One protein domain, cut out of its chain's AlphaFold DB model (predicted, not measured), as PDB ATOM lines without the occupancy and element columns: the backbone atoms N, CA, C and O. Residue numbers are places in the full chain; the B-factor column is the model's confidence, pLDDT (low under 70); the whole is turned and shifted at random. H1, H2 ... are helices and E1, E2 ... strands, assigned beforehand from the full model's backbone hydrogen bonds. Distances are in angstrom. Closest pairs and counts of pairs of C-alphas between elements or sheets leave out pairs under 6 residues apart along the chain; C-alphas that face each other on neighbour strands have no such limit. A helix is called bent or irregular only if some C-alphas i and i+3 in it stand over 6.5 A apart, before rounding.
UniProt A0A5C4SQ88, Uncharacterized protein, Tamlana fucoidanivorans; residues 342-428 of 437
ATOM      1  N   ARG A 342       0.187 136.253  32.216       65.69
ATOM      2  CA  ARG A 342       1.559 136.187  32.762       65.69
ATOM      3  C   ARG A 342       2.156 134.775  32.804       65.69
ATOM      4  O   ARG A 342       3.366 134.660  32.717       65.69
ATOM      5  N   ASN A 343       1.329 133.727  32.883       72.50
ATOM      6  CA  ASN A 343       1.793 132.334  32.966       72.50
ATOM      7  C   ASN A 343       1.169 131.378  31.935       72.50
ATOM      8  O   ASN A 343       1.498 130.193  31.940       72.50
ATOM      9  N   ASN A 344       0.266 131.852  31.069       84.81
ATOM     10  CA  ASN A 344      -0.427 130.975  30.116       84.81
ATOM     11  C   ASN A 344      -0.047 131.206  28.663       84.81
ATOM     12  O   ASN A 344      -0.440 130.399  27.823       84.81
ATOM     13  N   LEU A 345       0.630 132.303  28.336       88.31
ATOM     14  CA  LEU A 345       1.069 132.558  26.970       88.31
ATOM     15  C   LEU A 345       2.422 131.898  26.709       88.31
ATOM     16  O   LEU A 345       3.189 131.656  27.637       88.31
ATOM     17  N   GLU A 346       2.676 131.569  25.445       87.44
ATOM     18  CA  GLU A 346       3.910 130.889  25.030       87.44
ATOM     19  C   GLU A 346       5.159 131.753  25.292       87.44
ATOM     20  O   GLU A 346       6.194 131.237  25.704       87.44
ATOM     21  N   SER A 347       5.050 133.070  25.096       86.38
ATOM     22  CA  SER A 347       6.111 134.051  25.344       86.38
ATOM     23  C   SER A 347       5.529 135.457  25.545       86.38
ATOM     24  O   SER A 347       4.333 135.680  25.327       86.38
ATOM     25  N   GLU A 348       6.377 136.417  25.924       84.12
ATOM     26  CA  GLU A 348       6.003 137.833  26.087       84.12
ATOM     27  C   GLU A 348       5.605 138.526  24.770       84.12
ATOM     28  O   GLU A 348       4.934 139.555  24.792       84.12
ATOM     29  N   GLU A 349       5.956 137.947  23.618       86.88
ATOM     30  CA  GLU A 349       5.560 138.444  22.289       86.88
ATOM     31  C   GLU A 349       4.056 138.266  22.017       86.88
ATOM     32  O   GLU A 349       3.496 138.858  21.087       86.88
ATOM     33  N   TRP A 350       3.383 137.443  22.827       88.25
ATOM     34  CA  TRP A 350       1.956 137.188  22.725       88.25
ATOM     35  C   TRP A 350       1.174 137.991  23.771       88.25
ATOM     36  O   TRP A 350       1.593 138.126  24.920       88.25
ATOM     37  N   PRO A 351      -0.033 138.477  23.433       89.75
ATOM     38  CA  PRO A 351      -0.690 138.383  22.133       89.75
ATOM     39  C   PRO A 351      -0.122 139.373  21.108       89.75
ATOM     40  O   PRO A 351       0.095 140.541  21.426       89.75
ATOM     41  N   SER A 352      -0.017 138.944  19.850       90.25
ATOM     42  CA  SER A 352       0.413 139.805  18.745       90.25
ATOM     43  C   SER A 352      -0.790 140.408  18.012       90.25
ATOM     44  O   SER A 352      -1.848 139.783  17.880       90.25
ATOM     45  N   SER A 353      -0.648 141.659  17.569       91.44
ATOM     46  CA  SER A 353      -1.685 142.385  16.828       91.44
ATOM     47  C   SER A 353      -1.267 142.554  15.375       91.44
ATOM     48  O   SER A 353      -0.139 142.949  15.103       91.44
ATOM     49  N   HIS A 354      -2.185 142.275  14.457       89.62
ATOM     50  CA  HIS A 354      -1.939 142.262  13.017       89.62
ATOM     51  C   HIS A 354      -3.056 142.998  12.291       89.62
ATOM     52  O   HIS A 354      -4.234 142.825  12.616       89.62
ATOM     53  N   ASP A 355      -2.694 143.773  11.277       89.06
ATOM     54  CA  ASP A 355      -3.647 144.330  10.325       89.06
ATOM     55  C   ASP A 355      -3.688 143.423   9.092       89.06
ATOM     56  O   ASP A 355      -2.659 143.113   8.495       89.06
ATOM     57  N   ILE A 356      -4.885 142.986   8.708       85.88
ATOM     58  CA  ILE A 356      -5.102 142.161   7.515       85.88
ATOM     59  C   ILE A 356      -6.065 142.871   6.568       85.88
ATOM     60  O   ILE A 356      -6.950 143.608   7.004       85.88
ATOM     61  N   SER A 357      -5.918 142.634   5.267       83.50
ATOM     62  CA  SER A 357      -6.867 143.090   4.252       83.50
ATOM     63  C   SER A 357      -7.447 141.876   3.546       83.50
ATOM     64  O   SER A 357      -6.703 141.069   2.991       83.50
ATOM     65  N   VAL A 358      -8.769 141.724   3.586       78.94
ATOM     66  CA  VAL A 358      -9.477 140.625   2.916       78.94
ATOM     67  C   VAL A 358     -10.520 141.244   2.005       78.94
ATOM     68  O   VAL A 358     -11.393 141.966   2.480       78.94
ATOM     69  N   LEU A 359     -10.413 140.988   0.697       82.19
ATOM     70  CA  LEU A 359     -11.304 141.566  -0.320       82.19
ATOM     71  C   LEU A 359     -11.390 143.107  -0.246       82.19
ATOM     72  O   LEU A 359     -12.447 143.693  -0.444       82.19
ATOM     73  N   GLY A 360     -10.273 143.769   0.081       79.44
ATOM     74  CA  GLY A 360     -10.189 145.229   0.208       79.44
ATOM     75  C   GLY A 360     -10.652 145.798   1.556       79.44
ATOM     76  O   GLY A 360     -10.437 146.981   1.819       79.44
ATOM     77  N   GLU A 361     -11.226 144.981   2.441       76.81
ATOM     78  CA  GLU A 361     -11.644 145.405   3.778       76.81
ATOM     79  C   GLU A 361     -10.498 145.225   4.784       76.81
ATOM     80  O   GLU A 361     -10.051 144.105   5.053       76.81
ATOM     81  N   LYS A 362     -10.040 146.338   5.372       80.56
ATOM     82  CA  LYS A 362      -9.018 146.335   6.430       80.56
ATOM     83  C   LYS A 362      -9.621 145.879   7.755       80.56
ATOM     84  O   LYS A 362     -10.649 146.388   8.207       80.56
ATOM     85  N   MET A 363      -8.955 144.943   8.412       83.19
ATOM     86  CA  MET A 363      -9.404 144.331   9.656       83.19
ATOM     87  C   MET A 363      -8.247 144.241  10.643       83.19
ATOM     88  O   MET A 363      -7.122 143.946  10.251       83.19
ATOM     89  N   LYS A 364      -8.546 144.439  11.931       87.38
ATOM     90  CA  LYS A 364      -7.571 144.222  13.002       87.38
ATOM     91  C   LYS A 364      -7.759 142.836  13.590       87.38
ATOM     92  O   LYS A 364      -8.886 142.423  13.875       87.38
ATOM     93  N   MET A 365      -6.662 142.140  13.809       89.56
ATOM     94  CA  MET A 365      -6.628 140.805  14.377       89.56
ATOM     95  C   MET A 365      -5.691 140.792  15.577       89.56
ATOM     96  O   MET A 365      -4.635 141.412  15.557       89.56
ATOM     97  N   LYS A 366      -6.080 140.074  16.626       90.81
ATOM     98  CA  LYS A 366      -5.247 139.802  17.791       90.81
ATOM     99  C   LYS A 366      -5.143 138.297  17.958       90.81
ATOM    100  O   LYS A 366      -6.166 137.617  18.041       90.81
ATOM    101  N   VAL A 367      -3.925 137.787  17.968       91.88
ATOM    102  CA  VAL A 367      -3.648 136.355  18.039       91.88
ATOM    103  C   VAL A 367      -3.052 136.053  19.405       91.88
ATOM    104  O   VAL A 367      -2.136 136.737  19.855       91.88
ATOM    105  N   TYR A 368      -3.598 135.043  20.070       92.44
ATOM    106  CA  TYR A 368      -3.124 134.518  21.342       92.44
ATOM    107  C   TYR A 368      -2.531 133.133  21.091       92.44
ATOM    108  O   TYR A 368      -3.221 132.261  20.555       92.44
ATOM    109  N   ALA A 369      -1.274 132.938  21.483       92.06
ATOM    110  CA  ALA A 369      -0.633 131.631  21.532       92.06
ATOM    111  C   ALA A 369      -0.429 131.242  22.998       92.06
ATOM    112  O   ALA A 369       0.208 131.968  23.762       92.06
ATOM    113  N   PHE A 370      -1.020 130.120  23.387       90.94
ATOM    114  CA  PHE A 370      -1.013 129.632  24.755       90.94
ATOM    115  C   PHE A 370       0.009 128.518  24.936       90.94
ATOM    116  O   PHE A 370       0.072 127.584  24.130       90.94
ATOM    117  N   LYS A 371       0.711 128.578  26.066       88.38
ATOM    118  CA  LYS A 371       1.652 127.565  26.509       88.38
ATOM    119  C   LYS A 371       0.957 126.222  26.649       88.38
ATOM    120  O   LYS A 371      -0.043 126.088  27.360       88.38
ATOM    121  N   LYS A 372       1.499 125.210  25.974       84.12
ATOM    122  CA  LYS A 372       1.030 123.831  26.102       84.12
ATOM    123  C   LYS A 372       1.788 123.132  27.222       84.12
ATOM    124  O   LYS A 372       2.999 122.958  27.150       84.12
ATOM    125  N   ASP A 373       1.061 122.703  28.244       81.44
ATOM    126  CA  ASP A 373       1.614 121.833  29.275       81.44
ATOM    127  C   ASP A 373       1.483 120.373  28.833       81.44
ATOM    128  O   ASP A 373       0.415 119.777  28.953       81.44
ATOM    129  N   PHE A 374       2.571 119.801  28.316       78.62
ATOM    130  CA  PHE A 374       2.617 118.410  27.856       78.62
ATOM    131  C   PHE A 374       2.468 117.380  28.985       78.62
ATOM    132  O   PHE A 374       2.186 116.220  28.694       78.62
ATOM    133  N   SER A 375       2.621 117.783  30.253       78.31
ATOM    134  CA  SER A 375       2.383 116.902  31.403       78.31
ATOM    135  C   SER A 375       0.893 116.720  31.705       78.31
ATOM    136  O   SER A 375       0.502 115.773  32.389       78.31
ATOM    137  N   THR A 376       0.036 117.592  31.163       74.31
ATOM    138  CA  THR A 376      -1.414 117.514  31.337       74.31
ATOM    139  C   THR A 376      -2.111 117.314  29.995       74.31
ATOM    140  O   THR A 376      -1.814 117.972  29.006       74.31
ATOM    141  N   ASN A 377      -3.149 116.478  29.952       75.62
ATOM    142  CA  ASN A 377      -4.019 116.373  28.770       75.62
ATOM    143  C   ASN A 377      -4.967 117.583  28.607       75.62
ATOM    144  O   ASN A 377      -5.962 117.513  27.880       75.62
ATOM    145  N   LYS A 378      -4.709 118.696  29.310       80.19
ATOM    146  CA  LYS A 378      -5.562 119.885  29.284       80.19
ATOM    147  C   LYS A 378      -5.230 120.731  28.065       80.19
ATOM    148  O   LYS A 378      -4.077 121.041  27.784       80.19
ATOM    149  N   LYS A 379      -6.273 121.158  27.361       83.50
ATOM    150  CA  LYS A 379      -6.137 122.054  26.213       83.50
ATOM    151  C   LYS A 379      -5.977 123.482  26.736       83.50
ATOM    152  O   LYS A 379      -6.870 123.929  27.457       83.50
ATOM    153  N   PRO A 380      -4.910 124.221  26.390       84.06
ATOM    154  CA  PRO A 380      -4.674 125.559  26.944       84.06
ATOM    155  C   PRO A 380      -5.847 126.527  26.732       84.06
ATOM    156  O   PRO A 380      -6.203 127.307  27.615       84.06
ATOM    157  N   THR A 381      -6.520 126.408  25.588       86.19
ATOM    158  CA  THR A 381      -7.672 127.239  25.215       86.19
ATOM    159  C   THR A 381      -8.984 126.878  25.927       86.19
ATOM    160  O   THR A 381      -9.898 127.703  25.940       86.19
ATOM    161  N   GLN A 382      -9.098 125.705  26.573       84.38
ATOM    162  CA  GLN A 382     -10.378 125.179  27.096       84.38
ATOM    163  C   GLN A 382     -11.025 126.041  28.184       84.38
ATOM    164  O   GLN A 382     -12.219 125.924  28.440       84.38
ATOM    165  N   LYS A 383     -10.231 126.880  28.862       81.19
ATOM    166  CA  LYS A 383     -10.735 127.822  29.869       81.19
ATOM    167  C   LYS A 383     -11.515 128.970  29.228       81.19
ATOM    168  O   LYS A 383     -12.361 129.573  29.882       81.19
ATOM    169  N   TYR A 384     -11.219 129.287  27.971       86.06
ATOM    170  CA  TYR A 384     -11.721 130.469  27.277       86.06
ATOM    171  C   TYR A 384     -12.786 130.114  26.253       86.06
ATOM    172  O   TYR A 384     -13.822 130.768  26.207       86.06
ATOM    173  N   VAL A 385     -12.519 129.086  25.450       86.94
ATOM    174  CA  VAL A 385     -13.304 128.675  24.284       86.94
ATOM    175  C   VAL A 385     -13.555 127.173  24.323       86.94
ATOM    176  O   VAL A 385     -12.813 126.426  24.962       86.94
ATOM    177  N   LYS A 386     -14.583 126.715  23.605       85.75
ATOM    178  CA  LYS A 386     -14.850 125.282  23.441       85.75
ATOM    179  C   LYS A 386     -14.343 124.804  22.084       85.75
ATOM    180  O   LYS A 386     -13.433 123.974  21.991       85.75
ATOM    181  N   ASP A 387     -14.918 125.386  21.040       88.38
ATOM    182  CA  ASP A 387     -14.707 125.003  19.644       88.38
ATOM    183  C   ASP A 387     -14.251 126.182  18.777       88.38
ATOM    184  O   ASP A 387     -13.809 125.989  17.642       88.38
ATOM    185  N   GLU A 388     -14.350 127.400  19.302       92.19
ATOM    186  CA  GLU A 388     -13.982 128.640  18.641       92.19
ATOM    187  C   GLU A 388     -12.457 128.737  18.469       92.19
ATOM    188  O   GLU A 388     -11.719 128.783  19.449       92.19
ATOM    189  N   GLY A 389     -11.980 128.777  17.220       90.75
ATOM    190  CA  GLY A 389     -10.573 129.058  16.897       90.75
ATOM    191  C   GLY A 389     -10.350 130.504  16.455       90.75
ATOM    192  O   GLY A 389      -9.358 131.129  16.822       90.75
ATOM    193  N   ILE A 390     -11.303 131.055  15.694       91.88
ATOM    194  CA  ILE A 390     -11.316 132.460  15.268       91.88
ATOM    195  C   ILE A 390     -12.672 133.060  15.626       91.88
ATOM    196  O   ILE A 390     -13.692 132.547  15.173       91.88
ATOM    197  N   ILE A 391     -12.694 134.142  16.399       91.31
ATOM    198  CA  ILE A 391     -13.912 134.841  16.825       91.31
ATOM    199  C   ILE A 391     -14.019 136.169  16.074       91.31
ATOM    200  O   ILE A 391     -13.100 136.987  16.099       91.31
ATOM    201  N   PHE A 392     -15.161 136.396  15.426       89.56
ATOM    202  CA  PHE A 392     -15.465 137.619  14.687       89.56
ATOM    203  C   PHE A 392     -16.313 138.536  15.552       89.56
ATOM    204  O   PHE A 392     -17.446 138.200  15.901       89.56
ATOM    205  N   THR A 393     -15.776 139.711  15.866       86.06
ATOM    206  CA  THR A 393     -16.444 140.695  16.719       86.06
ATOM    207  C   THR A 393     -16.825 141.959  15.951       86.06
ATOM    208  O   THR A 393     -16.065 142.443  15.105       86.06
ATOM    209  N   ILE A 394     -18.004 142.503  16.267       81.44
ATOM    210  CA  ILE A 394     -18.476 143.827  15.837       81.44
ATOM    211  C   ILE A 394     -19.054 144.522  17.073       81.44
ATOM    212  O   ILE A 394     -19.828 143.921  17.814       81.44
ATOM    213  N   ASN A 395     -18.645 145.769  17.327       77.00
ATOM    214  CA  ASN A 395     -19.052 146.564  18.502       77.00
ATOM    215  C   ASN A 395     -18.915 145.825  19.854       77.00
ATOM    216  O   ASN A 395     -19.682 146.065  20.783       77.00
ATOM    217  N   GLY A 396     -17.934 144.923  19.965       81.69
ATOM    218  CA  GLY A 396     -17.645 144.172  21.191       81.69
ATOM    219  C   GLY A 396     -18.446 142.884  21.393       81.69
ATOM    220  O   GLY A 396     -18.209 142.189  22.380       81.69
ATOM    221  N   GLN A 397     -19.319 142.525  20.447       86.50
ATOM    222  CA  GLN A 397     -20.106 141.291  20.462       86.50
ATOM    223  C   GLN A 397     -19.648 140.309  19.382       86.50
ATOM    224  O   GLN A 397     -19.268 140.712  18.276       86.50
ATOM    225  N   THR A 398     -19.735 139.016  19.675       88.56
ATOM    226  CA  THR A 398     -19.443 137.943  18.719       88.56
ATOM    227  C   THR A 398     -20.571 137.807  17.706       88.56
ATOM    228  O   THR A 398     -21.705 137.518  18.066       88.56
ATOM    229  N   HIS A 399     -20.244 137.971  16.426       85.75
ATOM    230  CA  HIS A 399     -21.182 137.813  15.306       85.75
ATOM    231  C   HIS A 399     -21.007 136.478  14.576       85.75
ATOM    232  O   HIS A 399     -21.888 136.036  13.846       85.75
ATOM    233  N   GLY A 400     -19.867 135.824  14.771       86.88
ATOM    234  CA  GLY A 400     -19.579 134.528  14.185       86.88
ATOM    235  C   GLY A 400     -18.249 133.990  14.681       86.88
ATOM    236  O   GLY A 400     -17.455 134.708  15.292       86.88
ATOM    237  N   PHE A 401     -17.998 132.718  14.408       91.62
ATOM    238  CA  PHE A 401     -16.712 132.099  14.681       91.62
ATOM    239  C   PHE A 401     -16.385 131.052  13.620       91.62
ATOM    240  O   PHE A 401     -17.277 130.459  13.016       91.62
ATOM    241  N   ILE A 402     -15.095 130.806  13.423       91.38
ATOM    242  CA  ILE A 402     -14.600 129.642  12.696       91.38
ATOM    243  C   ILE A 402     -14.114 128.624  13.727       91.38
ATOM    244  O   ILE A 402     -13.391 128.960  14.669       91.38
ATOM    245  N   ASN A 403     -14.527 127.370  13.547       93.25
ATOM    246  CA  ASN A 403     -14.130 126.265  14.413       93.25
ATOM    247  C   ASN A 403     -12.607 126.037  14.351       93.25
ATOM    248  O   ASN A 403     -12.019 126.115  13.271       93.25
ATOM    249  N   LYS A 404     -11.974 125.671  15.470       91.31
ATOM    250  CA  LYS A 404     -10.533 125.354  15.552       91.31
ATOM    251  C   LYS A 404     -10.047 124.264  14.586       91.31
ATOM    252  O   LYS A 404      -8.870 124.234  14.235       91.31
ATOM    253  N   ARG A 405     -10.947 123.427  14.054       90.88
ATOM    254  CA  ARG A 405     -10.690 122.526  12.911       90.88
ATOM    255  C   ARG A 405     -10.142 123.254  11.681       90.88
ATOM    256  O   ARG A 405      -9.512 122.623  10.841       90.88
ATOM    257  N   PHE A 406     -10.340 124.565  11.573       91.00
ATOM    258  CA  PHE A 406      -9.697 125.403  10.565       91.00
ATOM    259  C   PHE A 406      -8.179 125.228  10.527       91.00
ATOM    260  O   PHE A 406      -7.627 125.054   9.444       91.00
ATOM    261  N   PHE A 407      -7.522 125.168  11.687       90.62
ATOM    262  CA  PHE A 407      -6.072 124.993  11.767       90.62
ATOM    263  C   PHE A 407      -5.612 123.611  11.268       90.62
ATOM    264  O   PHE A 407      -4.492 123.475  10.790       90.62
ATOM    265  N   HIS A 408      -6.490 122.601  11.295       90.31
ATOM    266  CA  HIS A 408      -6.217 121.259  10.768       90.31
ATOM    267  C   HIS A 408      -6.372 121.138   9.248       90.31
ATOM    268  O   HIS A 408      -6.031 120.097   8.685       90.31
ATOM    269  N   ARG A 409      -6.909 122.153   8.560       90.62
ATOM    270  CA  ARG A 409      -7.064 122.096   7.100       90.62
ATOM    271  C   ARG A 409      -5.688 121.931   6.455       90.62
ATOM    272  O   ARG A 409      -4.762 122.654   6.807       90.62
ATOM    273  N   ARG A 410      -5.579 121.036   5.466       90.25
ATOM    274  CA  ARG A 410      -4.312 120.731   4.769       90.25
ATOM    275  C   ARG A 410      -3.608 121.983   4.237       90.25
ATOM    276  O   ARG A 410      -2.398 122.078   4.344       90.25
ATOM    277  N   ALA A 411      -4.379 122.940   3.717       91.12
ATOM    278  CA  ALA A 411      -3.862 124.210   3.206       91.12
ATOM    279  C   ALA A 411      -3.322 125.156   4.298       91.12
ATOM    280  O   ALA A 411      -2.539 126.043   3.988       91.12
ATOM    281  N   ILE A 412      -3.755 124.993   5.553       89.81
ATOM    282  CA  ILE A 412      -3.285 125.792   6.692       89.81
ATOM    283  C   ILE A 412      -2.101 125.102   7.373       89.81
ATOM    284  O   ILE A 412      -1.128 125.762   7.709       89.81
ATOM    285  N   GLY A 413      -2.163 123.781   7.576       88.25
ATOM    286  CA  GLY A 413      -1.036 122.994   8.094       88.25
ATOM    287  C   GLY A 413      -0.679 123.241   9.568       88.25
ATOM    288  O   GLY A 413       0.347 122.756  10.030       88.25
ATOM    289  N   LEU A 414      -1.522 123.947  10.332       90.44
ATOM    290  CA  LEU A 414      -1.262 124.346  11.726       90.44
ATOM    291  C   LEU A 414      -2.032 123.500  12.752       90.44
ATOM    292  O   LEU A 414      -2.377 123.976  13.834       90.44
ATOM    293  N   GLY A 415      -2.314 122.233  12.437       87.12
ATOM    294  CA  GLY A 415      -3.158 121.364  13.267       87.12
ATOM    295  C   GLY A 415      -2.664 121.214  14.711       87.12
ATOM    296  O   GLY A 415      -3.475 121.123  15.626       87.12
ATOM    297  N   ASN A 416      -1.348 121.281  14.930       86.00
ATOM    298  CA  ASN A 416      -0.736 121.196  16.260       86.00
ATOM    299  C   ASN A 416      -1.053 122.397  17.169       86.00
ATOM    300  O   ASN A 416      -0.958 122.274  18.389       86.00
ATOM    301  N   LEU A 417      -1.453 123.537  16.594       86.56
ATOM    302  CA  LEU A 417      -1.783 124.768  17.316       86.56
ATOM    303  C   LEU A 417      -3.277 124.893  17.624       86.56
ATOM    304  O   LEU A 417      -3.673 125.814  18.330       86.56
ATOM    305  N   SER A 418      -4.124 123.993  17.119       87.19
ATOM    306  CA  SER A 418      -5.584 124.156  17.169       87.19
ATOM    307  C   SER A 418      -6.155 124.251  18.589       87.19
ATOM    308  O   SER A 418      -7.147 124.943  18.802       87.19
ATOM    309  N   ASP A 419      -5.521 123.599  19.566       87.75
ATOM    310  CA  ASP A 419      -5.909 123.651  20.976       87.75
ATOM    311  C   ASP A 419      -5.111 124.707  21.777       87.75
ATOM    312  O   ASP A 419      -5.435 124.954  22.942       87.75
ATOM    313  N   SER A 420      -4.123 125.360  21.155       89.19
ATOM    314  CA  SER A 420      -3.204 126.335  21.765       89.19
ATOM    315  C   SER A 420      -3.273 127.733  21.139       89.19
ATOM    316  O   SER A 420      -2.527 128.616  21.548       89.19
ATOM    317  N   CYS A 421      -4.151 127.969  20.164       90.06
ATOM    318  CA  CYS A 421      -4.278 129.252  19.481       90.06
ATOM    319  C   CYS A 421      -5.717 129.767  19.531       90.06
ATOM    320  O   CYS A 421      -6.667 129.021  19.290       90.06
ATOM    321  N   LEU A 422      -5.864 131.063  19.808       90.69
ATOM    322  CA  LEU A 422      -7.125 131.783  19.678       90.69
ATOM    323  C   LEU A 422      -6.901 133.080  18.914       90.69
ATOM    324  O   LEU A 422      -6.029 133.880  19.249       90.69
ATOM    325  N   VAL A 423      -7.746 133.318  17.920       89.50
ATOM    326  CA  VAL A 423      -7.720 134.537  17.124       89.50
ATOM    327  C   VAL A 423      -8.971 135.358  17.410       89.50
ATOM    328  O   VAL A 423     -10.093 134.898  17.203       89.50
ATOM    329  N   LEU A 424      -8.786 136.599  17.850       88.31
ATOM    330  CA  LEU A 424      -9.853 137.589  17.945       88.31
ATOM    331  C   LEU A 424      -9.746 138.557  16.775       88.31
ATOM    332  O   LEU A 424      -8.768 139.293  16.644       88.31
ATOM    333  N   LYS A 425     -10.774 138.584  15.934       83.50
ATOM    334  CA  LYS A 425     -10.884 139.529  14.830       83.50
ATOM    335  C   LYS A 425     -11.855 140.645  15.194       83.50
ATOM    336  O   LYS A 425     -13.007 140.392  15.551       83.50
ATOM    337  N   TYR A 426     -11.412 141.884  15.021       77.44
ATOM    338  CA  TYR A 426     -12.203 143.092  15.234       77.44
ATOM    339  C   TYR A 426     -12.579 143.703  13.882       77.44
ATOM    340  O   TYR A 426     -11.717 144.001  13.052       77.44
ATOM    341  N   GLY A 427     -13.879 143.852  13.626       63.91
ATOM    342  CA  GLY A 427     -14.405 144.525  12.437       63.91
ATOM    343  C   GLY A 427     -15.305 145.701  12.799       63.91
ATOM    344  O   GLY A 427     -16.084 145.619  13.743       63.91
ATOM    345  N   TYR A 428     -15.224 146.779  12.015       49.69
ATOM    346  CA  TYR A 428     -16.112 147.942  12.145       49.69
ATOM    347  C   TYR A 428     -17.315 147.880  11.196       49.69
ATOM    348  O   TYR A 428     -18.369 148.435  11.502       49.69
TER     349      TYR A 428
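Overview. This is residues 342 to 428 of the 437 residues of an uncharacterized protein of Tamlana fucoidanivorans (UniProt A0A5C4SQ88). What shape do these atoms make? One strongly twisted, five-stranded sheet runs through the domain: strand E5 lies between two hairpins, E1 with E2 and E3 with E4, and the short helices H1 and H2 sit near the end where E5 begins. What is it built of? The printed part has 87 residues, with the named elements E1 E2 H1 E3 E4 H2 E5 along the chain, and the class is mostly strand. The mixed sheet has the order E1 E2 E5 E3 E4. How large is it? It is compact, with a radius of gyration of the C-alphas of 13.4 A and spans of 43 by 31 by 22 A.

Arrangement. Which strands are neighbours? E5, residues 421 to 427, is antiparallel to E2, residues 361 to 369, at 155 degrees, with N 366 and O 424 at 2.8 A, within hydrogen-bond range. E5 is parallel to E3, residues 388 to 394, at 17 degrees, with N 391 and O 423 at 2.8 A. Which strands stand at the edges? E1, residues 352 to 358, forms an antiparallel hairpin with E2, with N 354 and O 365 at 2.8 A; E4, residues 397 to 403, forms one with E3, with N 392 and O 400 at 2.9 A. Where are the helices? H2, residues 404 to 408, lies over E3 at a height over the sheet of 7.9 A, only just, with a local plane fitted to 6 C-alphas; the closest C-alphas, of Gly 389 and Lys 404, are 3.9 A apart. H1, residues 380 to 383, only grazes the sheet with residues 380 to 382, and H1 and H2 are apart. What do the helix backbones show? In H2, 0 of 1 O i to N i+4 pairs and 2 of 2 O i to N i+3 pairs are within range, while H1 is too short for an O i to N i+4 pair.

Along the chain. Where do the first and last elements lie? E1 begins at C-alpha 352, (0.413, 139.805, 18.745), and E5 ends at C-alpha 427, (-14.405, 144.525, 12.437). How long are the strands? From first to last C-alpha, E1 measures 18.7 A, E2 25.0 A, E3 16.1 A, E4 17.3 A and E5 19.6 A. Is a helix irregular? H1 is: C-alphas 380 and 383 are 7.1 A apart.

Size, cuts and confidence. How far does it reach? The two C-alphas farthest apart, of Gly 360 and Ser 375, are 44.0 A apart. Is there a cut or a long link? The printed part has no cut, and the link from H2 to E5, residues 409 to 420, is long. Where is confidence low? The pLDDT is under 70 at residue 342 and residues 427 to 428; its mean over the printed part is 85.6.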